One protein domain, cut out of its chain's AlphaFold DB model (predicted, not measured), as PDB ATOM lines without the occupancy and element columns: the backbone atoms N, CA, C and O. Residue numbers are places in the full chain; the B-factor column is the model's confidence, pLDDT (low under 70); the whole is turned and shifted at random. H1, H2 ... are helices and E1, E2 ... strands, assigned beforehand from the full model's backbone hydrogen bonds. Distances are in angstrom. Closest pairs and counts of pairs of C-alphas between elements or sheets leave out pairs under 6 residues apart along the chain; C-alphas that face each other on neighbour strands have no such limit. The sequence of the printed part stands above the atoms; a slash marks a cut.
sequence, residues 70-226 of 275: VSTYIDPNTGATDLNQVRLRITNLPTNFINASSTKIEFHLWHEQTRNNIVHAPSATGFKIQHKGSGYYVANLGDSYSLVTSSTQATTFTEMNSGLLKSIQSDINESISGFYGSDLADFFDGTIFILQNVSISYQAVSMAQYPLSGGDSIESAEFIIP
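Overview. This is residues 70 to 226 of the 275 residues of an uncharacterized protein of Bdellovibrionaceae bacterium (UniProt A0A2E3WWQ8). What does the domain look like? Two strongly twisted four-stranded sheets follow each other along the longest axis with few contacts between them, and beyond E5 the helix H2 packs on the small hairpin of E6 and E7. The hairpin of E3 and E4 reaches one end of that axis, and the loop after H2 reaches the other. What is it made of? The printed part has 157 residues, with three named helices and ten named strands in the order E1 E2 H1 E3 E4 E5 E6 E7 H2 H3 E8 E9 E10, class mixed. The antiparallel sheets run E1 E2 E8 E5, E4 E3 E9 E10 and E6 E7; the whole is compact, radius of gyration of the C-alphas 15.7 A, spans 52 by 41 by 27 A.

Arrangement. How does the first sheet pair? E1, residues 70 to 74, and E2, residues 81 to 92, form a hairpin, with N 71 and O 87 within hydrogen-bond range at 2.8 A; E2 bends by 89 degrees at residue 84. E8, residues 191 to 195, is antiparallel to E2, with N 88 and O 193 at 2.8 A, and to E5, residues 127 to 131, with N 130 and O 192 at 2.8 A. How does the second pair? E3, residues 103 to 114, pairs staggered: with E9, residues 204 to 211, N 108 and O 206 at 2.8 A, and in a hairpin with E4, residues 117 to 120, N 119 and O 111 at 2.8 A. E9 forms a hairpin with E10, residues 219 to 224, N 207 and O 221 at 2.8 A. Where are the other parts? E6, residues 137 to 140, and E7, residues 145 to 148, form a hairpin, N 139 and O 146 at 2.9 A; the closest C-alphas of E7 and H2, residues 162 to 175, are those of Tyr 145 and Asp 171, 5.6 A. H3, residues 184 to 189, at the level of the first sheet with a height of 0.3 A, touches H2 about perpendicular at 76 degrees, closest C-alphas Gln 169 and Phe 187, 6.8 A. H1, residues 95 to 99, only just touches H2, at residue 162 alone, with 3 pairs of C-alphas within 8 A, the closest Ile 98 and Ser 162, 5.9 A; in H1, H2 and H3 every O i to N i+4 pair is within hydrogen-bond range.

Along the chain. Where does the first strand begin? C-alpha 70 of E1 is at (76.844, 7.533, 1.249). How long are the longer elements? E2 measures 26.6 A, E3 32.7 A, H2 19.9 A and E9 22.7 A from first to last C-alpha. Where does the last strand end? E10 ends with C-alpha 224 at (68.583, 7.063, 2.475).

Size, cuts and confidence. How large is it? The two C-alphas farthest apart, those of Arg 115 and Ser 177, are 52.3 A apart. Are there cuts or long links? The printed part has no cut, and the link from E7 to H2, 13 residues, is long. Is confidence low anywhere? No printed residue is under 70, and the mean pLDDT of the printed part is 91.1.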
ATOM      1  N   VAL A  70      77.428   8.020   2.489       96.25
ATOM      2  CA  VAL A  70      76.844   7.533   1.249       96.25
ATOM      3  C   VAL A  70      76.791   8.667   0.234       96.25
ATOM      4  O   VAL A  70      76.478   9.800   0.593       96.25
ATOM      5  N   SER A  71      77.091   8.389  -1.033       95.12
ATOM      6  CA  SER A  71      76.914   9.347  -2.125       95.12
ATOM      7  C   SER A  71      76.349   8.698  -3.378       95.12
ATOM      8  O   SER A  71      76.553   7.511  -3.640       95.12
ATOM      9  N   THR A  72      75.718   9.508  -4.223       91.88
ATOM     10  CA  THR A  72      75.425   9.125  -5.605       91.88
ATOM     11  C   THR A  72      76.712   8.691  -6.318       91.88
ATOM     12  O   THR A  72      77.787   9.267  -6.100       91.88
ATOM     13  N   TYR A  73      76.623   7.661  -7.162       90.81
ATOM     14  CA  TYR A  73      77.738   7.253  -8.006       90.81
ATOM     15  C   TYR A  73      77.851   8.152  -9.243       90.81
ATOM     16  O   TYR A  73      76.875   8.407  -9.953       90.81
ATOM     17  N   ILE A  74      79.075   8.601  -9.517       86.56
ATOM     18  CA  ILE A  74      79.436   9.335 -10.728       86.56
ATOM     19  C   ILE A  74      80.445   8.472 -11.475       86.56
ATOM     20  O   ILE A  74      81.509   8.164 -10.936       86.56
ATOM     21  N   ASP A  75      80.115   8.076 -12.702       78.62
ATOM     22  CA  ASP A  75      81.022   7.304 -13.542       78.62
ATOM     23  C   ASP A  75      82.271   8.144 -13.843       78.62
ATOM     24  O   ASP A  75      82.154   9.210 -14.456       78.62
ATOM     25  N   PRO A  76      83.472   7.695 -13.442       76.50
ATOM     26  CA  PRO A  76      84.691   8.468 -13.639       76.50
ATOM     27  C   PRO A  76      85.039   8.672 -15.121       76.50
ATOM     28  O   PRO A  76      85.748   9.620 -15.446       76.50
ATOM     29  N   ASN A  77      84.543   7.818 -16.024       75.75
ATOM     30  CA  ASN A  77      84.854   7.900 -17.452       75.75
ATOM     31  C   ASN A  77      83.969   8.911 -18.182       75.75
ATOM     32  O   ASN A  77      84.433   9.629 -19.065       75.75
ATOM     33  N   THR A  78      82.682   8.949 -17.837       79.25
ATOM     34  CA  THR A  78      81.687   9.791 -18.520       79.25
ATOM     35  C   THR A  78      81.340  11.051 -17.730       79.25
ATOM     36  O   THR A  78      80.812  12.011 -18.288       79.25
ATOM     37  N   GLY A  79      81.621  11.067 -16.426       80.38
ATOM     38  CA  GLY A  79      81.155  12.090 -15.494       80.38
ATOM     39  C   GLY A  79      79.639  12.076 -15.280       80.38
ATOM     40  O   GLY A  79      79.119  13.017 -14.676       80.38
ATOM     41  N   ALA A  80      78.937  11.060 -15.795       82.00
ATOM     42  CA  ALA A  80      77.499  10.919 -15.667       82.00
ATOM     43  C   ALA A  80      77.133  10.319 -14.306       82.00
ATOM     44  O   ALA A  80      77.845   9.481 -13.754       82.00
ATOM     45  N   THR A  81      75.993  10.749 -13.778       83.75
ATOM     46  CA  THR A  81      75.387  10.139 -12.595       83.75
ATOM     47  C   THR A  81      74.738   8.808 -12.977       83.75
ATOM     48  O   THR A  81      73.882   8.788 -13.862       83.75
ATOM     49  N   ASP A  82      75.107   7.721 -12.298       86.81
ATOM     50  CA  ASP A  82      74.415   6.431 -12.406       86.81
ATOM     51  C   ASP A  82      73.589   6.200 -11.144       86.81
ATOM     52  O   ASP A  82      74.128   5.947 -10.069       86.81
ATOM     53  N   LEU A  83      72.268   6.290 -11.281       86.69
ATOM     54  CA  LEU A  83      71.346   6.087 -10.165       86.69
ATOM     55  C   LEU A  83      71.166   4.613  -9.792       86.69
ATOM     56  O   LEU A  83      70.547   4.342  -8.775       86.69
ATOM     57  N   ASN A  84      71.708   3.674 -10.574       90.38
ATOM     58  CA  ASN A  84      71.691   2.250 -10.230       90.38
ATOM     59  C   ASN A  84      72.839   1.857  -9.294       90.38
ATOM     60  O   ASN A  84      72.989   0.678  -8.958       90.38
ATOM     61  N   GLN A  85      73.683   2.821  -8.921       93.81
ATOM     62  CA  GLN A  85      74.853   2.603  -8.093       93.81
ATOM     63  C   GLN A  85      74.975   3.675  -7.020       93.81
ATOM     64  O   GLN A  85      74.669   4.851  -7.218       93.81
ATOM     65  N   VAL A  86      75.484   3.255  -5.870       95.25
ATOM     66  CA  VAL A  86      75.693   4.124  -4.717       95.25
ATOM     67  C   VAL A  86      77.090   3.882  -4.172       95.25
ATOM     68  O   VAL A  86      77.518   2.736  -4.041       95.25
ATOM     69  N   ARG A  87      77.808   4.960  -3.858       96.19
ATOM     70  CA  ARG A  87      79.104   4.901  -3.180       96.19
ATOM     71  C   ARG A  87      78.864   4.912  -1.679       96.19
ATOM     72  O   ARG A  87      78.135   5.762  -1.185       96.19
ATOM     73  N   LEU A  88      79.511   4.007  -0.970       97.12
ATOM     74  CA  LEU A  88      79.435   3.844   0.472       97.12
ATOM     75  C   LEU A  88      80.856   3.835   1.036       97.12
ATOM     76  O   LEU A  88      81.660   2.972   0.687       97.12
ATOM     77  N   ARG A  89      81.162   4.773   1.926       95.50
ATOM     78  CA  ARG A  89      82.363   4.742   2.761       95.50
ATOM     79  C   ARG A  89      81.944   4.362   4.171       95.50
ATOM     80  O   ARG A  89      81.187   5.087   4.806       95.50
ATOM     81  N   ILE A  90      82.435   3.231   4.650       94.44
ATOM     82  CA  ILE A  90      82.176   2.781   6.017       94.44
ATOM     83  C   ILE A  90      83.236   3.423   6.911       94.44
ATOM     84  O   ILE A  90      84.427   3.256   6.661       94.44
ATOM     85  N   THR A  91      82.809   4.182   7.917       91.88
ATOM     86  CA  THR A  91      83.707   4.900   8.838       91.88
ATOM     87  C   THR A  91      83.810   4.217  10.194       91.88
ATOM     88  O   THR A  91      84.798   4.414  10.896       91.88
ATOM     89  N   ASN A  92      82.824   3.396  10.559       91.56
ATOM     90  CA  ASN A  92      82.850   2.617  11.786       91.56
ATOM     91  C   ASN A  92      82.187   1.254  11.587       91.56
ATOM     92  O   ASN A  92      81.199   1.142  10.857       91.56
ATOM     93  N   LEU A  93      82.733   0.235  12.256       91.06
ATOM     94  CA  LEU A  93      82.157  -1.103  12.314       91.06
ATOM     95  C   LEU A  93      82.203  -1.682  13.730       91.06
ATOM     96  O   LEU A  93      83.135  -1.398  14.489       91.06
ATOM     97  N   PRO A  94      81.264  -2.589  14.052       88.88
ATOM     98  CA  PRO A  94      81.274  -3.333  15.296       88.88
ATOM     99  C   PRO A  94      82.626  -4.027  15.523       88.88
ATOM    100  O   PRO A  94      83.156  -4.718  14.646       88.88
ATOM    101  N   THR A  95      83.195  -3.908  16.725       86.69
ATOM    102  CA  THR A  95      84.490  -4.544  17.052       86.69
ATOM    103  C   THR A  95      84.440  -6.068  16.941       86.69
ATOM    104  O   THR A  95      85.444  -6.702  16.608       86.69
ATOM    105  N   ASN A  96      83.270  -6.668  17.180       87.19
ATOM    106  CA  ASN A  96      83.036  -8.091  16.961       87.19
ATOM    107  C   ASN A  96      83.049  -8.451  15.465       87.19
ATOM    108  O   ASN A  96      83.426  -9.568  15.154       87.19
ATOM    109  N   PHE A  97      82.732  -7.549  14.534       90.81
ATOM    110  CA  PHE A  97      82.898  -7.810  13.103       90.81
ATOM    111  C   PHE A  97      84.380  -7.814  12.704       90.81
ATOM    112  O   PHE A  97      84.850  -8.756  12.071       90.81
ATOM    113  N   ILE A  98      85.133  -6.786  13.115       85.69
ATOM    114  CA  ILE A  98      86.560  -6.639  12.772       85.69
ATOM    115  C   ILE A  98      87.388  -7.829  13.287       85.69
ATOM    116  O   ILE A  98      88.283  -8.341  12.599       85.69
ATOM    117  N   ASN A  99      87.061  -8.298  14.495       82.50
ATOM    118  CA  ASN A  99      87.822  -9.333  15.186       82.50
ATOM    119  C   ASN A  99      87.255 -10.751  15.028       82.50
ATOM    120  O   ASN A  99      88.019 -11.704  15.186       82.50
ATOM    121  N   ALA A 100      85.967 -10.932  14.713       78.00
ATOM    122  CA  ALA A 100      85.383 -12.264  14.554       78.00
ATOM    123  C   ALA A 100      85.337 -12.703  13.090       78.00
ATOM    124  O   ALA A 100      84.929 -11.967  12.194       78.00
ATOM    125  N   SER A 101      85.685 -13.966  12.860       78.50
ATOM    126  CA  SER A 101      85.504 -14.651  11.578       78.50
ATOM    127  C   SER A 101      84.121 -15.293  11.435       78.50
ATOM    128  O   SER A 101      83.878 -15.970  10.447       78.50
ATOM    129  N   SER A 102      83.222 -15.118  12.412       89.94
ATOM    130  CA  SER A 102      81.924 -15.803  12.490       89.94
ATOM    131  C   SER A 102      80.728 -14.935  12.098       89.94
ATOM    132  O   SER A 102      79.588 -15.354  12.297       89.94
ATOM    133  N   THR A 103      80.955 -13.729  11.574       93.75
ATOM    134  CA  THR A 103      79.884 -12.814  11.154       93.75
ATOM    135  C   THR A 103      80.123 -12.268   9.756       93.75
ATOM    136  O   THR A 103      81.268 -12.172   9.310       93.75
ATOM    137  N   LYS A 104      79.043 -11.858   9.097       95.00
ATOM    138  CA  LYS A 104      79.055 -11.156   7.815       95.00
ATOM    139  C   LYS A 104      78.199  -9.901   7.868       95.00
ATOM    140  O   LYS A 104      77.297  -9.820   8.690       95.00
ATOM    141  N   ILE A 105      78.471  -8.958   6.980       95.69
ATOM    142  CA  ILE A 105      77.635  -7.800   6.693       95.69
ATOM    143  C   ILE A 105      77.002  -7.996   5.321       95.69
ATOM    144  O   ILE A 105      77.671  -8.397   4.364       95.69
ATOM    145  N   GLU A 106      75.714  -7.693   5.246       96.44
ATOM    146  CA  GLU A 106      74.933  -7.667   4.017       96.44
ATOM    147  C   GLU A 106      74.223  -6.319   3.877       96.44
ATOM    148  O   GLU A 106      73.920  -5.649   4.868       96.44
ATOM    149  N   PHE A 107      73.936  -5.946   2.632       97.06
ATOM    150  CA  PHE A 107      73.200  -4.733   2.294       97.06
ATOM    151  C   PHE A 107      71.847  -5.120   1.717       97.06
ATOM    152  O   PHE A 107      71.789  -5.836   0.725       97.06
ATOM    153  N   HIS A 108      70.757  -4.637   2.297       95.88
ATOM    154  CA  HIS A 108      69.399  -4.952   1.867       95.88
ATOM    155  C   HIS A 108      68.692  -3.665   1.466       95.88
ATOM    156  O   HIS A 108      68.473  -2.785   2.296       95.88
ATOM    157  N   LEU A 109      68.349  -3.537   0.185       96.12
ATOM    158  CA  LEU A 109      67.560  -2.401  -0.289       96.12
ATOM    159  C   LEU A 109      66.136  -2.516   0.233       96.12
ATOM    160  O   LEU A 109      65.602  -3.620   0.339       96.12
ATOM    161  N   TRP A 110      65.495  -1.388   0.497       94.94
ATOM    162  CA  TRP A 110      64.083  -1.373   0.839       94.94
ATOM    163  C   TRP A 110      63.399  -0.077   0.409       94.94
ATOM    164  O   TRP A 110      64.030   0.927   0.068       94.94
ATOM    165  N   HIS A 111      62.076  -0.141   0.347       92.31
ATOM    166  CA  HIS A 111      61.201   1.002   0.113       92.31
ATOM    167  C   HIS A 111      59.967   0.885   0.993       92.31
ATOM    168  O   HIS A 111      59.666  -0.187   1.518       92.31
ATOM    169  N   GLU A 112      59.237   1.981   1.138       88.19
ATOM    170  CA  GLU A 112      57.962   1.973   1.838       88.19
ATOM    171  C   GLU A 112      56.819   1.998   0.820       88.19
ATOM    172  O   GLU A 112      56.633   2.974   0.097       88.19
ATOM    173  N   GLN A 113      56.053   0.906   0.736       83.75
ATOM    174  CA  GLN A 113      54.969   0.787  -0.246       83.75
ATOM    175  C   GLN A 113      53.742   1.616   0.160       83.75
ATOM    176  O   GLN A 113      53.074   2.230  -0.671       83.75
ATOM    177  N   THR A 114      53.430   1.610   1.454       80.81
ATOM    178  CA  THR A 114      52.370   2.398   2.096       80.81
ATOM    179  C   THR A 114      52.860   2.824   3.470       80.81
ATOM    180  O   THR A 114      53.749   2.164   4.000       80.81
ATOM    181  N   ARG A 115      52.255   3.848   4.089       81.06
ATOM    182  CA  ARG A 115      52.674   4.322   5.417       81.06
ATOM    183  C   ARG A 115      52.864   3.154   6.407       81.06
ATOM    184  O   ARG A 115      51.919   2.413   6.671       81.06
ATOM    185  N   ASN A 116      54.072   3.023   6.950       80.88
ATOM    186  CA  ASN A 116      54.563   1.979   7.855       80.88
ATOM    187  C   ASN A 116      54.657   0.550   7.279       80.88
ATOM    188  O   ASN A 116      54.773  -0.404   8.046       80.88
ATOM    189  N   ASN A 117      54.618   0.377   5.957       88.06
ATOM    190  CA  ASN A 117      54.792  -0.912   5.288       88.06
ATOM    191  C   ASN A 117      56.107  -0.935   4.499       88.06
ATOM    192  O   ASN A 117      56.162  -0.497   3.345       88.06
ATOM    193  N   ILE A 118      57.155  -1.438   5.150       91.06
ATOM    194  CA  ILE A 118      58.495  -1.562   4.578       91.06
ATOM    195  C   ILE A 118      58.584  -2.859   3.772       91.06
ATOM    196  O   ILE A 118      58.283  -3.944   4.268       91.06
ATOM    197  N   VAL A 119      59.034  -2.738   2.527       92.44
ATOM    198  CA  VAL A 119      59.279  -3.852   1.617       92.44
ATOM    199  C   VAL A 119      60.768  -3.910   1.306       92.44
ATOM    200  O   VAL A 119      61.321  -3.014   0.661       92.44
ATOM    201  N   HIS A 120      61.407  -4.994   1.738       92.25
ATOM    202  CA  HIS A 120      62.807  -5.283   1.441       92.25
ATOM    203  C   HIS A 120      62.958  -5.981   0.088       92.25
ATOM    204  O   HIS A 120      62.079  -6.722  -0.361       92.25
ATOM    205  N   ALA A 121      64.105  -5.772  -0.552       92.38
ATOM    206  CA  ALA A 121      64.548  -6.599  -1.658       92.38
ATOM    207  C   ALA A 121      64.632  -8.069  -1.206       92.38
ATOM    208  O   ALA A 121      65.020  -8.344  -0.070       92.38
ATOM    209  N   PRO A 122      64.303  -9.034  -2.081       88.81
ATOM    210  CA  PRO A 122      64.292 -10.454  -1.720       88.81
ATOM    211  C   PRO A 122      65.687 -11.041  -1.453       88.81
ATOM    212  O   PRO A 122      65.797 -12.172  -0.988       88.81
ATOM    213  N   SER A 123      66.751 -10.312  -1.783       92.31
ATOM    214  CA  SER A 123      68.138 -10.739  -1.619       92.31
ATOM    215  C   SER A 123      69.029  -9.552  -1.283       92.31
ATOM    216  O   SER A 123      68.731  -8.423  -1.683       92.31
ATOM    217  N   ALA A 124      70.167  -9.837  -0.649       94.44
ATOM    218  CA  ALA A 124      71.212  -8.848  -0.443       94.44
ATOM    219  C   ALA A 124      71.690  -8.256  -1.780       94.44
ATOM    220  O   ALA A 124      71.834  -8.948  -2.793       94.44
ATOM    221  N   THR A 125      71.950  -6.959  -1.761       95.56
ATOM    222  CA  THR A 125      72.500  -6.203  -2.873       95.56
ATOM    223  C   THR A 125      73.997  -6.418  -2.978       95.56
ATOM    224  O   THR A 125      74.741  -6.322  -2.002       95.56
ATOM    225  N   GLY A 126      74.438  -6.688  -4.206       96.75
ATOM    226  CA  GLY A 126      75.848  -6.839  -4.512       96.75
ATOM    227  C   GLY A 126      76.612  -5.519  -4.417       96.75
ATOM    228  O   GLY A 126      76.058  -4.443  -4.638       96.75
ATOM    229  N   PHE A 127      77.908  -5.602  -4.147       97.62
ATOM    230  CA  PHE A 127      78.803  -4.458  -4.084       97.62
ATOM    231  C   PHE A 127      80.147  -4.759  -4.745       97.62
ATOM    232  O   PHE A 127      80.593  -5.903  -4.812       97.62
ATOM    233  N   LYS A 128      80.809  -3.708  -5.222       97.38
ATOM    234  CA  LYS A 128      82.212  -3.733  -5.656       97.38
ATOM    235  C   LYS A 128      83.066  -2.983  -4.645       97.38
ATOM    236  O   LYS A 128      82.557  -2.136  -3.918       97.38
ATOM    237  N   ILE A 129      84.359  -3.268  -4.627       97.25
ATOM    238  CA  ILE A 129      85.324  -2.593  -3.757       97.25
ATOM    239  C   ILE A 129      86.208  -1.720  -4.641       97.25
ATOM    240  O   ILE A 129      86.799  -2.218  -5.599       97.25
ATOM    241  N   GLN A 130      86.270  -0.430  -4.334       95.31
ATOM    242  CA  GLN A 130      87.089   0.564  -5.011       95.31
ATOM    243  C   GLN A 130      88.052   1.202  -4.008       95.31
ATOM    244  O   GLN A 130      87.644   1.604  -2.926       95.31
ATOM    245  N   HIS A 131      89.316   1.364  -4.380       92.94
ATOM    246  CA  HIS A 131      90.268   2.131  -3.588       92.94
ATOM    247  C   HIS A 131      89.988   3.638  -3.708       92.94
ATOM    248  O   HIS A 131      89.926   4.184  -4.815       92.94
ATOM    249  N   LYS A 132      89.853   4.314  -2.563       88.12
ATOM    250  CA  LYS A 132      89.400   5.705  -2.433       88.12
ATOM    251  C   LYS A 132      90.280   6.703  -3.201       88.12
ATOM    252  O   LYS A 132      89.750   7.582  -3.872       88.12
ATOM    253  N   GLY A 133      91.606   6.537  -3.170       84.06
ATOM    254  CA  GLY A 133      92.540   7.496  -3.781       84.06
ATOM    255  C   GLY A 133      92.885   7.242  -5.253       84.06
ATOM    256  O   GLY A 133      93.150   8.181  -5.999       84.06
ATOM    257  N   SER A 134      92.900   5.979  -5.690       86.75
ATOM    258  CA  SER A 134      93.313   5.619  -7.061       86.75
ATOM    259  C   SER A 134      92.142   5.334  -7.997       86.75
ATOM    260  O   SER A 134      92.322   5.330  -9.212       86.75
ATOM    261  N   GLY A 135      90.958   5.050  -7.450       87.25
ATOM    262  CA  GLY A 135      89.792   4.631  -8.220       87.25
ATOM    263  C   GLY A 135      89.874   3.203  -8.768       87.25
ATOM    264  O   GLY A 135      88.942   2.782  -9.454       87.25
ATOM    265  N   TYR A 136      90.945   2.453  -8.471       92.56
ATOM    266  CA  TYR A 136      91.071   1.048  -8.862       92.56
ATOM    267  C   TYR A 136      90.076   0.166  -8.122       92.56
ATOM    268  O   TYR A 136      89.769   0.399  -6.957       92.56
ATOM    269  N   TYR A 137      89.606  -0.870  -8.800       95.50
ATOM    270  CA  TYR A 137      88.654  -1.828  -8.273       95.50
ATOM    271  C   TYR A 137      89.334  -3.138  -7.918       95.50
ATOM    272  O   TYR A 137      90.277  -3.551  -8.586       95.50
ATOM    273  N   VAL A 138      88.800  -3.828  -6.918       96.56
ATOM    274  CA  VAL A 138      89.202  -5.198  -6.608       96.56
ATOM    275  C   VAL A 138      88.585  -6.164  -7.618       96.56
ATOM    276  O   VAL A 138      87.375  -6.144  -7.867       96.56
ATOM    277  N   ALA A 139      89.417  -7.043  -8.167       96.69
ATOM    278  CA  ALA A 139      89.011  -8.173  -8.990       96.69
ATOM    279  C   ALA A 139      89.599  -9.472  -8.433       96.69
ATOM    280  O   ALA A 139      90.765  -9.527  -8.054       96.69
ATOM    281  N   ASN A 140      88.784 -10.518  -8.402       94.69
ATOM    282  CA  ASN A 140      89.185 -11.893  -8.158       94.69
ATOM    283  C   ASN A 140      89.663 -12.495  -9.487       94.69
ATOM    284  O   ASN A 140      88.911 -12.528 -10.464       94.69
ATOM    285  N   LEU A 141      90.910 -12.960  -9.515       90.25
ATOM    286  CA  LEU A 141      91.561 -13.563 -10.679       90.25
ATOM    287  C   LEU A 141      91.762 -15.079 -10.490       90.25
ATOM    288  O   LEU A 141      92.757 -15.644 -10.940       90.25
ATOM    289  N   GLY A 142      90.813 -15.736  -9.818       87.44
ATOM    290  CA  GLY A 142      90.856 -17.146  -9.436       87.44
ATOM    291  C   GLY A 142      91.324 -17.307  -7.994       87.44
ATOM    292  O   GLY A 142      90.540 -17.144  -7.061       87.44
ATOM    293  N   ASP A 143      92.610 -17.611  -7.823       88.44
ATOM    294  CA  ASP A 143      93.196 -17.923  -6.511       88.44
ATOM    295  C   ASP A 143      93.683 -16.683  -5.740       88.44
ATOM    296  O   ASP A 143      94.192 -16.819  -4.633       88.44
ATOM    297  N   SER A 144      93.569 -15.483  -6.322       93.69
ATOM    298  CA  SER A 144      94.035 -14.234  -5.704       93.69
ATOM    299  C   SER A 144      93.209 -13.017  -6.112       93.69
ATOM    300  O   SER A 144      92.492 -13.031  -7.124       93.69
ATOM    301  N   TYR A 145      93.340 -11.944  -5.335       96.06
ATOM    302  CA  TYR A 145      92.786 -10.629  -5.641       96.06
ATOM    303  C   TYR A 145      93.832  -9.669  -6.220       96.06
ATOM    304  O   TYR A 145      94.994  -9.657  -5.829       96.06
ATOM    305  N   SER A 146      93.397  -8.814  -7.145       95.06
ATOM    306  CA  SER A 146      94.226  -7.762  -7.733       95.06
ATOM    307  C   SER A 146      93.430  -6.479  -7.977       95.06
ATOM    308  O   SER A 146      92.212  -6.435  -7.779       95.06
ATOM    309  N   LEU A 147      94.125  -5.428  -8.413       94.44
ATOM    310  CA  LEU A 147      93.539  -4.138  -8.762       94.44
ATOM    311  C   LEU A 147      93.356  -4.003 -10.277       94.44
ATOM    312  O   LEU A 147      94.287  -4.206 -11.054       94.44
ATOM    313  N   VAL A 148      92.157  -3.599 -10.693       94.12
ATOM    314  CA  VAL A 148      91.797  -3.327 -12.090       94.12
ATOM    315  C   VAL A 148      91.282  -1.902 -12.253       94.12
ATOM    316  O   VAL A 148      90.742  -1.295 -11.331       94.12
ATOM    317  N   THR A 149      91.422  -1.345 -13.453       91.50
ATOM    318  CA  THR A 149      91.017   0.042 -13.738       91.50
ATOM    319  C   THR A 149      89.551   0.178 -14.144       91.50
ATOM    320  O   THR A 149      88.998   1.274 -14.083       91.50
ATOM    321  N   SER A 150      88.908  -0.921 -14.548       89.69
ATOM    322  CA  SER A 150      87.528  -0.922 -15.036       89.69
ATOM    323  C   SER A 150      86.567  -1.555 -14.038       89.69
ATOM    324  O   SER A 150      86.754  -2.700 -13.623       89.69
ATOM    325  N   SER A 151      85.457  -0.868 -13.763       89.44
ATOM    326  CA  SER A 151      84.363  -1.393 -12.937       89.44
ATOM    327  C   SER A 151      83.679  -2.623 -13.547       89.44
ATOM    328  O   SER A 151      83.012  -3.367 -12.829       89.44
ATOM    329  N   THR A 152      83.826  -2.863 -14.855       90.06
ATOM    330  CA  THR A 152      83.289  -4.058 -15.534       90.06
ATOM    331  C   THR A 152      84.110  -5.316 -15.274       90.06
ATOM    332  O   THR A 152      83.582  -6.415 -15.395       90.06
ATOM    333  N   GLN A 153      85.386  -5.158 -14.913       92.62
ATOM    334  CA  GLN A 153      86.286  -6.257 -14.548       92.62
ATOM    335  C   GLN A 153      86.281  -6.519 -13.035       92.62
ATOM    336  O   GLN A 153      86.823  -7.520 -12.579       92.62
ATOM    337  N   ALA A 154      85.687  -5.612 -12.259       95.50
ATOM    338  CA  ALA A 154      85.606  -5.711 -10.813       95.50
ATOM    339  C   ALA A 154      84.709  -6.872 -10.370       95.50
ATOM    340  O   ALA A 154      83.627  -7.095 -10.926       95.50
ATOM    341  N   THR A 155      85.114  -7.552  -9.303       97.19
ATOM    342  CA  THR A 155      84.295  -8.597  -8.688       97.19
ATOM    343  C   THR A 155      83.139  -7.975  -7.922       97.19
ATOM    344  O   THR A 155      83.312  -7.015  -7.174       97.19
ATOM    345  N   THR A 156      81.946  -8.537  -8.121       97.00
ATOM    346  CA  THR A 156      80.768  -8.199  -7.320       97.00
ATOM    347  C   THR A 156      80.630  -9.219  -6.199       97.00
ATOM    348  O   THR A 156      80.537 -10.417  -6.457       97.00
ATOM    349  N   PHE A 157      80.615  -8.730  -4.969       96.06
ATOM    350  CA  PHE A 157      80.433  -9.500  -3.746       96.06
ATOM    351  C   PHE A 157      79.007  -9.302  -3.236       96.06
ATOM    352  O   PHE A 157      78.435  -8.238  -3.439       96.06
ATOM    353  N   THR A 158      78.422 -10.291  -2.567       92.75
ATOM    354  CA  THR A 158      77.082 -10.177  -1.949       92.75
ATOM    355  C   THR A 158      77.126 -10.178  -0.427       92.75
ATOM    356  O   THR A 158      76.144  -9.832   0.219       92.75
ATOM    357  N   GLU A 159      78.265 -10.547   0.151       88.81
ATOM    358  CA  GLU A 159      78.497 -10.554   1.587       88.81
ATOM    359  C   GLU A 159      79.913 -10.076   1.893       88.81
ATOM    360  O   GLU A 159      80.854 -10.297   1.126       88.81
ATOM    361  N   MET A 160      80.056  -9.409   3.031       93.00
ATOM    362  CA  MET A 160      81.323  -8.914   3.537       93.00
ATOM    363  C   MET A 160      81.629  -9.623   4.850       93.00
ATOM    364  O   MET A 160      80.904  -9.453   5.818       93.00
ATOM    365  N   ASN A 161      82.701 -10.406   4.921       93.00
ATOM    366  CA  ASN A 161      83.169 -10.980   6.182       93.00
ATOM    367  C   ASN A 161      84.649 -10.650   6.392       93.00
ATOM    368  O   ASN A 161      85.389 -10.440   5.429       93.00
ATOM    369  N   SER A 162      85.087 -10.596   7.649       91.12
ATOM    370  CA  SER A 162      86.445 -10.155   7.987       91.12
ATOM    371  C   SER A 162      87.540 -11.047   7.390       91.12
ATOM    372  O   SER A 162      88.615 -10.548   7.071       91.12
ATOM    373  N   GLY A 163      87.277 -12.344   7.185       91.31
ATOM    374  CA  GLY A 163      88.208 -13.270   6.535       91.31
ATOM    375  C   GLY A 163      88.411 -12.953   5.052       91.31
ATOM    376  O   GLY A 163      89.549 -12.846   4.600       91.31
ATOM    377  N   LEU A 164      87.316 -12.726   4.321       92.00
ATOM    378  CA  LEU A 164      87.342 -12.277   2.928       92.00
ATOM    379  C   LEU A 164      88.121 -10.966   2.788       92.00
ATOM    380  O   LEU A 164      89.015 -10.871   1.953       92.00
ATOM    381  N   LEU A 165      87.812  -9.968   3.619       93.88
ATOM    382  CA  LEU A 165      88.476  -8.667   3.537       93.88
ATOM    383  C   LEU A 165      89.974  -8.753   3.842       93.88
ATOM    384  O   LEU A 165      90.768  -8.135   3.144       93.88
ATOM    385  N   LYS A 166      90.369  -9.564   4.832       92.50
ATOM    386  CA  LYS A 166      91.783  -9.821   5.142       92.50
ATOM    387  C   LYS A 166      92.508 -10.506   3.984       92.50
ATOM    388  O   LYS A 166      93.650 -10.159   3.715       92.50
ATOM    389  N   SER A 167      91.855 -11.435   3.282       93.31
ATOM    390  CA  SER A 167      92.423 -12.065   2.081       93.31
ATOM    391  C   SER A 167      92.613 -11.050   0.953       93.31
ATOM    392  O   SER A 167      93.704 -10.964   0.404       93.31
ATOM    393  N   ILE A 168      91.603 -10.221   0.671       95.19
ATOM    394  CA  ILE A 168      91.708  -9.144  -0.327       95.19
ATOM    395  C   ILE A 168      92.857  -8.191   0.022       95.19
ATOM    396  O   ILE A 168      93.673  -7.859  -0.836       95.19
ATOM    397  N   GLN A 169      92.922  -7.752   1.281       94.94
ATOM    398  CA  GLN A 169      93.974  -6.869   1.773       94.94
ATOM    399  C   GLN A 169      95.360  -7.504   1.620       94.94
ATOM    400  O   GLN A 169      96.269  -6.840   1.127       94.94
ATOM    401  N   SER A 170      95.515  -8.770   2.021       93.88
ATOM    402  CA  SER A 170      96.783  -9.504   1.936       93.88
ATOM    403  C   SER A 170      97.273  -9.594   0.494       93.88
ATOM    404  O   SER A 170      98.376  -9.143   0.202       93.88
ATOM    405  N   ASP A 171      96.434 -10.079  -0.422       94.69
ATOM    406  CA  ASP A 171      96.816 -10.293  -1.822       94.69
ATOM    407  C   ASP A 171      97.194  -8.979  -2.526       94.69
ATOM    408  O   ASP A 171      98.157  -8.917  -3.301       94.69
ATOM    409  N   ILE A 172      96.465  -7.896  -2.231       94.25
ATOM    410  CA  ILE A 172      96.773  -6.571  -2.780       94.25
ATOM    411  C   ILE A 172      98.071  -6.027  -2.178       94.25
ATOM    412  O   ILE A 172      98.885  -5.486  -2.924       94.25
ATOM    413  N   ASN A 173      98.306  -6.201  -0.875       93.25
ATOM    414  CA  ASN A 173      99.544  -5.775  -0.218       93.25
ATOM    415  C   ASN A 173     100.771  -6.566  -0.673       93.25
ATOM    416  O   ASN A 173     101.869  -6.015  -0.693       93.25
ATOM    417  N   GLU A 174     100.605  -7.833  -1.043       90.88
ATOM    418  CA  GLU A 174     101.662  -8.645  -1.650       90.88
ATOM    419  C   GLU A 174     101.959  -8.194  -3.085       90.88
ATOM    420  O   GLU A 174     103.120  -8.056  -3.470       90.88
ATOM    421  N   SER A 175     100.910  -7.912  -3.863       87.00
ATOM    422  CA  SER A 175     101.030  -7.453  -5.253       87.00
ATOM    423  C   SER A 175     101.587  -6.030  -5.357       87.00
ATOM    424  O   SER A 175     102.322  -5.699  -6.289       87.00
ATOM    425  N   ILE A 176     101.227  -5.173  -4.403       86.25
ATOM    426  CA  ILE A 176     101.627  -3.774  -4.308       86.25
ATOM    427  C   ILE A 176     102.036  -3.532  -2.854       86.25
ATOM    428  O   ILE A 176     101.202  -3.234  -2.004       86.25
ATOM    429  N   SER A 177     103.334  -3.695  -2.583       86.00
ATOM    430  CA  SER A 177     103.929  -3.663  -1.238       86.00
ATOM    431  C   SER A 177     103.344  -2.567  -0.339       86.00
ATOM    432  O   SER A 177     103.693  -1.396  -0.488       86.00
ATOM    433  N   GLY A 178     102.521  -2.970   0.635       77.44
ATOM    434  CA  GLY A 178     101.956  -2.080   1.659       77.44
ATOM    435  C   GLY A 178     100.940  -1.063   1.134       77.44
ATOM    436  O   GLY A 178     100.872   0.045   1.659       77.44
ATOM    437  N   PHE A 179     100.205  -1.406   0.074       87.44
ATOM    438  CA  PHE A 179      99.186  -0.540  -0.522       87.44
ATOM    439  C   PHE A 179      98.101  -0.124   0.477       87.44
ATOM    440  O   PHE A 179      97.792   1.058   0.600       87.44
ATOM    441  N   TYR A 180      97.562  -1.092   1.212       86.88
ATOM    442  CA  TYR A 180      96.813  -0.883   2.443       86.88
ATOM    443  C   TYR A 180      97.755  -1.022   3.642       86.88
ATOM    444  O   TYR A 180      98.759  -1.738   3.587       86.88
ATOM    445  N   GLY A 181      97.396  -0.389   4.759       86.00
ATOM    446  CA  GLY A 181      98.077  -0.612   6.031       86.00
ATOM    447  C   GLY A 181      97.901  -2.044   6.561       86.00
ATOM    448  O   GLY A 181      97.456  -2.949   5.848       86.00
ATOM    449  N   SER A 182      98.330  -2.282   7.800       84.06
ATOM    450  CA  SER A 182      98.482  -3.641   8.347       84.06
ATOM    451  C   SER A 182      97.222  -4.212   8.989       84.06
ATOM    452  O   SER A 182      97.157  -5.421   9.214       84.06
ATOM    453  N   ASP A 183      96.247  -3.367   9.317       87.62
ATOM    454  CA  ASP A 183      95.007  -3.799   9.948       87.62
ATOM    455  C   ASP A 183      93.784  -3.540   9.063       87.62
ATOM    456  O   ASP A 183      93.843  -2.886   8.022       87.62
ATOM    457  N   LEU A 184      92.652  -4.111   9.463       88.12
ATOM    458  CA  LEU A 184      91.425  -3.993   8.688       88.12
ATOM    459  C   LEU A 184      90.839  -2.569   8.744       88.12
ATOM    460  O   LEU A 184      90.069  -2.207   7.859       88.12
ATOM    461  N   ALA A 185      91.199  -1.754   9.741       87.25
ATOM    462  CA  ALA A 185      90.756  -0.364   9.810       87.25
ATOM    463  C   ALA A 185      91.410   0.470   8.695       87.25
ATOM    464  O   ALA A 185      90.704   1.209   8.010       87.25
ATOM    465  N   ASP A 186      92.704   0.259   8.428       89.12
ATOM    466  CA  ASP A 186      93.415   0.871   7.297       89.12
ATOM    467  C   ASP A 186      92.771   0.497   5.950       89.12
ATOM    468  O   ASP A 186      92.656   1.320   5.038       89.12
ATOM    469  N   PHE A 187      92.317  -0.755   5.819       91.88
ATOM    470  CA  PHE A 187      91.593  -1.205   4.632       91.88
ATOM    471  C   PHE A 187      90.280  -0.434   4.442       91.88
ATOM    472  O   PHE A 187      89.996   0.013   3.329       91.88
ATOM    473  N   PHE A 188      89.486  -0.254   5.501       92.06
ATOM    474  CA  PHE A 188      88.228   0.497   5.429       92.06
ATOM    475  C   PHE A 188      88.443   1.983   5.132       92.06
ATOM    476  O   PHE A 188      87.705   2.540   4.319       92.06
ATOM    477  N   ASP A 189      89.469   2.614   5.708       89.75
ATOM    478  CA  ASP A 189      89.764   4.025   5.432       89.75
ATOM    479  C   ASP A 189      90.141   4.263   3.958       89.75
ATOM    480  O   ASP A 189      89.704   5.238   3.336       89.75
ATOM    481  N   GLY A 190      90.874   3.313   3.368       91.06
ATOM    482  CA  GLY A 190      91.278   3.327   1.963       91.06
ATOM    483  C   GLY A 190      90.208   2.866   0.966       91.06
ATOM    484  O   GLY A 190      90.486   2.844  -0.234       91.06
ATOM    485  N   THR A 191      88.999   2.499   1.406       94.56
ATOM    486  CA  THR A 191      88.017   1.800   0.563       94.56
ATOM    487  C   THR A 191      86.687   2.542   0.420       94.56
ATOM    488  O   THR A 191      86.114   3.066   1.371       94.56
ATOM    489  N   ILE A 192      86.147   2.507  -0.797       96.25
ATOM    490  CA  ILE A 192      84.767   2.840  -1.141       96.25
ATOM    491  C   ILE A 192      84.077   1.573  -1.653       96.25
ATOM    492  O   ILE A 192      84.539   0.924  -2.592       96.25
ATOM    493  N   PHE A 193      82.931   1.241  -1.074       97.31
ATOM    494  CA  PHE A 193      82.054   0.182  -1.548       97.31
ATOM    495  C   PHE A 193      81.064   0.761  -2.556       97.31
ATOM    496  O   PHE A 193      80.435   1.783  -2.302       97.31
ATOM    497  N   ILE A 194      80.917   0.123  -3.713       97.12
ATOM    498  CA  ILE A 194      79.976   0.547  -4.751       97.12
ATOM    499  C   ILE A 194      78.818  -0.438  -4.777       97.12
ATOM    500  O   ILE A 194      78.929  -1.504  -5.388       97.12
ATOM    501  N   LEU A 195      77.714  -0.094  -4.122       97.25
ATOM    502  CA  LEU A 195      76.490  -0.892  -4.162       97.25
ATOM    503  C   LEU A 195      75.951  -0.909  -5.597       97.25
ATOM    504  O   LEU A 195      75.946   0.117  -6.275       97.25
ATOM    505  N   GLN A 196      75.550  -2.083  -6.072       95.19
ATOM    506  CA  GLN A 196      75.080  -2.327  -7.436       95.19
ATOM    507  C   GLN A 196      73.563  -2.529  -7.456       95.19
ATOM    508  O   GLN A 196      72.965  -2.881  -6.445       95.19
ATOM    509  N   ASN A 197      72.932  -2.388  -8.623       90.81
ATOM    510  CA  ASN A 197      71.502  -2.670  -8.815       90.81
ATOM    511  C   ASN A 197      70.583  -1.921  -7.832       90.81
ATOM    512  O   ASN A 197      69.518  -2.418  -7.459       90.81
ATOM    513  N   VAL A 198      70.988  -0.718  -7.421       91.12
ATOM    514  CA  VAL A 198      70.190   0.169  -6.578       91.12
ATOM    515  C   VAL A 198      69.091   0.777  -7.443       91.12
ATOM    516  O   VAL A 198      69.227   1.867  -7.975       91.12
ATOM    517  N   SER A 199      68.022   0.022  -7.686       83.50
ATOM    518  CA  SER A 199      66.919   0.512  -8.515       83.50
ATOM    519  C   SER A 199      66.275   1.749  -7.890       83.50
ATOM    520  O   SER A 199      66.105   1.809  -6.675       83.50
ATOM    521  N   ILE A 200      65.813   2.676  -8.733       76.12
ATOM    522  CA  ILE A 200      65.058   3.872  -8.325       76.12
ATOM    523  C   ILE A 200      63.761   3.558  -7.558       76.12
ATOM    524  O   ILE A 200      63.150   4.461  -7.000       76.12
ATOM    525  N   SER A 201      63.300   2.303  -7.575       85.00
ATOM    526  CA  SER A 201      62.158   1.862  -6.769       85.00
ATOM    527  C   SER A 201      62.491   1.744  -5.283       85.00
ATOM    528  O   SER A 201      61.577   1.708  -4.466       85.00
ATOM    529  N   TYR A 202      63.774   1.630  -4.935       90.38
ATOM    530  CA  TYR A 202      64.246   1.575  -3.559       90.38
ATOM    531  C   TYR A 202      64.589   2.972  -3.052       90.38
ATOM    532  O   TYR A 202      65.034   3.830  -3.810       90.38
ATOM    533  N   GLN A 203      64.370   3.196  -1.759       93.12
ATOM    534  CA  GLN A 203      64.499   4.515  -1.135       93.12
ATOM    535  C   GLN A 203      65.589   4.538  -0.061       93.12
ATOM    536  O   GLN A 203      66.180   5.585   0.198       93.12
ATOM    537  N   ALA A 204      65.890   3.383   0.530       95.62
ATOM    538  CA  ALA A 204      66.892   3.249   1.570       95.62
ATOM    539  C   ALA A 204      67.617   1.898   1.494       95.62
ATOM    540  O   ALA A 204      67.220   0.976   0.771       95.62
ATOM    541  N   VAL A 205      68.716   1.810   2.236       96.75
ATOM    542  CA  VAL A 205      69.527   0.604   2.403       96.75
ATOM    543  C   VAL A 205      69.629   0.292   3.886       96.75
ATOM    544  O   VAL A 205      69.917   1.177   4.688       96.75
ATOM    545  N   SER A 206      69.446  -0.977   4.233       95.69
ATOM    546  CA  SER A 206      69.821  -1.534   5.526       95.69
ATOM    547  C   SER A 206      71.174  -2.226   5.398       95.69
ATOM    548  O   SER A 206      71.345  -3.130   4.581       95.69
ATOM    549  N   MET A 207      72.150  -1.781   6.176       96.00
ATOM    550  CA  MET A 207      73.438  -2.435   6.368       96.00
ATOM    551  C   MET A 207      73.357  -3.209   7.677       96.00
ATOM    552  O   MET A 207      73.242  -2.599   8.736       96.00
ATOM    553  N   ALA A 208      73.399  -4.537   7.615       94.56
ATOM    554  CA  ALA A 208      73.172  -5.378   8.785       94.56
ATOM    555  C   ALA A 208      74.235  -6.468   8.925       94.56
ATOM    556  O   ALA A 208      74.642  -7.088   7.940       94.56
ATOM    557  N   GLN A 209      74.671  -6.706  10.162       94.88
ATOM    558  CA  GLN A 209      75.571  -7.794  10.525       94.88
ATOM    559  C   GLN A 209      74.761  -9.012  10.945       94.88
ATOM    560  O   GLN A 209      73.889  -8.927  11.805       94.88
ATOM    561  N   TYR A 210      75.126 -10.166  10.401       95.00
ATOM    562  CA  TYR A 210      74.520 -11.460  10.679       95.00
ATOM    563  C   TYR A 210      75.579 -12.472  11.128       95.00
ATOM    564  O   TYR A 210      76.740 -12.388  10.704       95.00
ATOM    565  N   PRO A 211      75.210 -13.482  11.933       94.75
ATOM    566  CA  PRO A 211      76.035 -14.670  12.111       94.75
ATOM    567  C   PRO A 211      76.241 -15.397  10.772       94.75
ATOM    568  O   PRO A 211      75.301 -15.553   9.993       94.75
ATOM    569  N   LEU A 212      77.442 -15.927  10.517       92.00
ATOM    570  CA  LEU A 212      77.691 -16.770   9.335       92.00
ATOM    571  C   LEU A 212      76.858 -18.058   9.342       92.00
ATOM    572  O   LEU A 212      76.552 -18.597   8.284       92.00
ATOM    573  N   SER A 213      76.465 -18.538  10.523       92.44
ATOM    574  CA  SER A 213      75.565 -19.684  10.687       92.44
ATOM    575  C   SER A 213      74.118 -19.405  10.262       92.44
ATOM    576  O   SER A 213      73.308 -20.330  10.266       92.44
ATOM    577  N   GLY A 214      73.778 -18.152   9.945       90.75
ATOM    578  CA  GLY A 214      72.402 -17.680   9.818       90.75
ATOM    579  C   GLY A 214      71.784 -17.309  11.170       90.75
ATOM    580  O   GLY A 214      72.321 -17.647  12.230       90.75
ATOM    581  N   GLY A 215      70.663 -16.589  11.118       92.62
ATOM    582  CA  GLY A 215      69.945 -16.059  12.279       92.62
ATOM    583  C   GLY A 215      69.520 -14.605  12.079       92.62
ATOM    584  O   GLY A 215      69.662 -14.062  10.983       92.62
ATOM    585  N   ASP A 216      69.013 -13.996  13.150       94.12
ATOM    586  CA  ASP A 216      68.636 -12.581  13.172       94.12
ATOM    587  C   ASP A 216      69.868 -11.666  13.073       94.12
ATOM    588  O   ASP A 216      71.002 -12.080  13.355       94.12
ATOM    589  N   SER A 217      69.648 -10.412  12.672       93.19
ATOM    590  CA  SER A 217      70.711  -9.409  12.667       93.19
ATOM    591  C   SER A 217      71.191  -9.123  14.093       93.19
ATOM    592  O   SER A 217      70.412  -9.026  15.040       93.19
ATOM    593  N   ILE A 218      72.508  -9.001  14.243       92.69
ATOM    594  CA  ILE A 218      73.170  -8.628  15.498       92.69
ATOM    595  C   ILE A 218      73.093  -7.112  15.677       92.69
ATOM    596  O   ILE A 218      72.817  -6.616  16.766       92.69
ATOM    597  N   GLU A 219      73.354  -6.388  14.592       91.50
ATOM    598  CA  GLU A 219      73.358  -4.935  14.538       91.50
ATOM    599  C   GLU A 219      73.057  -4.472  13.116       91.50
ATOM    600  O   GLU A 219      73.334  -5.188  12.147       91.50
ATOM    601  N   SER A 220      72.486  -3.278  12.994       93.12
ATOM    602  CA  SER A 220      72.189  -2.673  11.706       93.12
ATOM    603  C   SER A 220      72.218  -1.155  11.764       93.12
ATOM    604  O   SER A 220      71.800  -0.554  12.756       93.12
ATOM    605  N   ALA A 221      72.606  -0.554  10.649       94.88
ATOM    606  CA  ALA A 221      72.391   0.851  10.351       94.88
ATOM    607  C   ALA A 221      71.597   0.986   9.051       94.88
ATOM    608  O   ALA A 221      71.645   0.117   8.179       94.88
ATOM    609  N   GLU A 222      70.862   2.082   8.917       95.19
ATOM    610  CA  GLU A 222      70.041   2.354   7.743       95.19
ATOM    611  C   GLU A 222      70.313   3.757   7.221       95.19
ATOM    612  O   GLU A 222      70.621   4.667   7.993       95.19
ATOM    613  N   PHE A 223      70.204   3.933   5.906       95.19
ATOM    614  CA  PHE A 223      70.440   5.221   5.264       95.19
ATOM    615  C   PHE A 223      69.613   5.407   3.997       95.19
ATOM    616  O   PHE A 223      69.308   4.449   3.285       95.19
ATOM    617  N   ILE A 224      69.281   6.666   3.703       94.75
ATOM    618  CA  ILE A 224      68.583   7.063   2.475       94.75
ATOM    619  C   ILE A 224      69.535   6.945   1.283       94.75
ATOM    620  O   ILE A 224      70.711   7.303   1.373       94.75
ATOM    621  N   ILE A 225      69.014   6.479   0.150       94.75
ATOM    622  CA  ILE A 225      69.731   6.446  -1.127       94.75
ATOM    623  C   ILE A 225      69.735   7.856  -1.746       94.75
ATOM    624  O   ILE A 225      68.665   8.389  -2.039       94.75
ATOM    625  N   PRO A 226      70.904   8.478  -1.997       93.00
ATOM    626  CA  PRO A 226      70.963   9.737  -2.732       93.00
ATOM    627  C   PRO A 226      70.644   9.560  -4.229       93.00
ATOM    628  O   PRO A 226      71.021   8.542  -4.814       93.00
TER     629      PRO A 226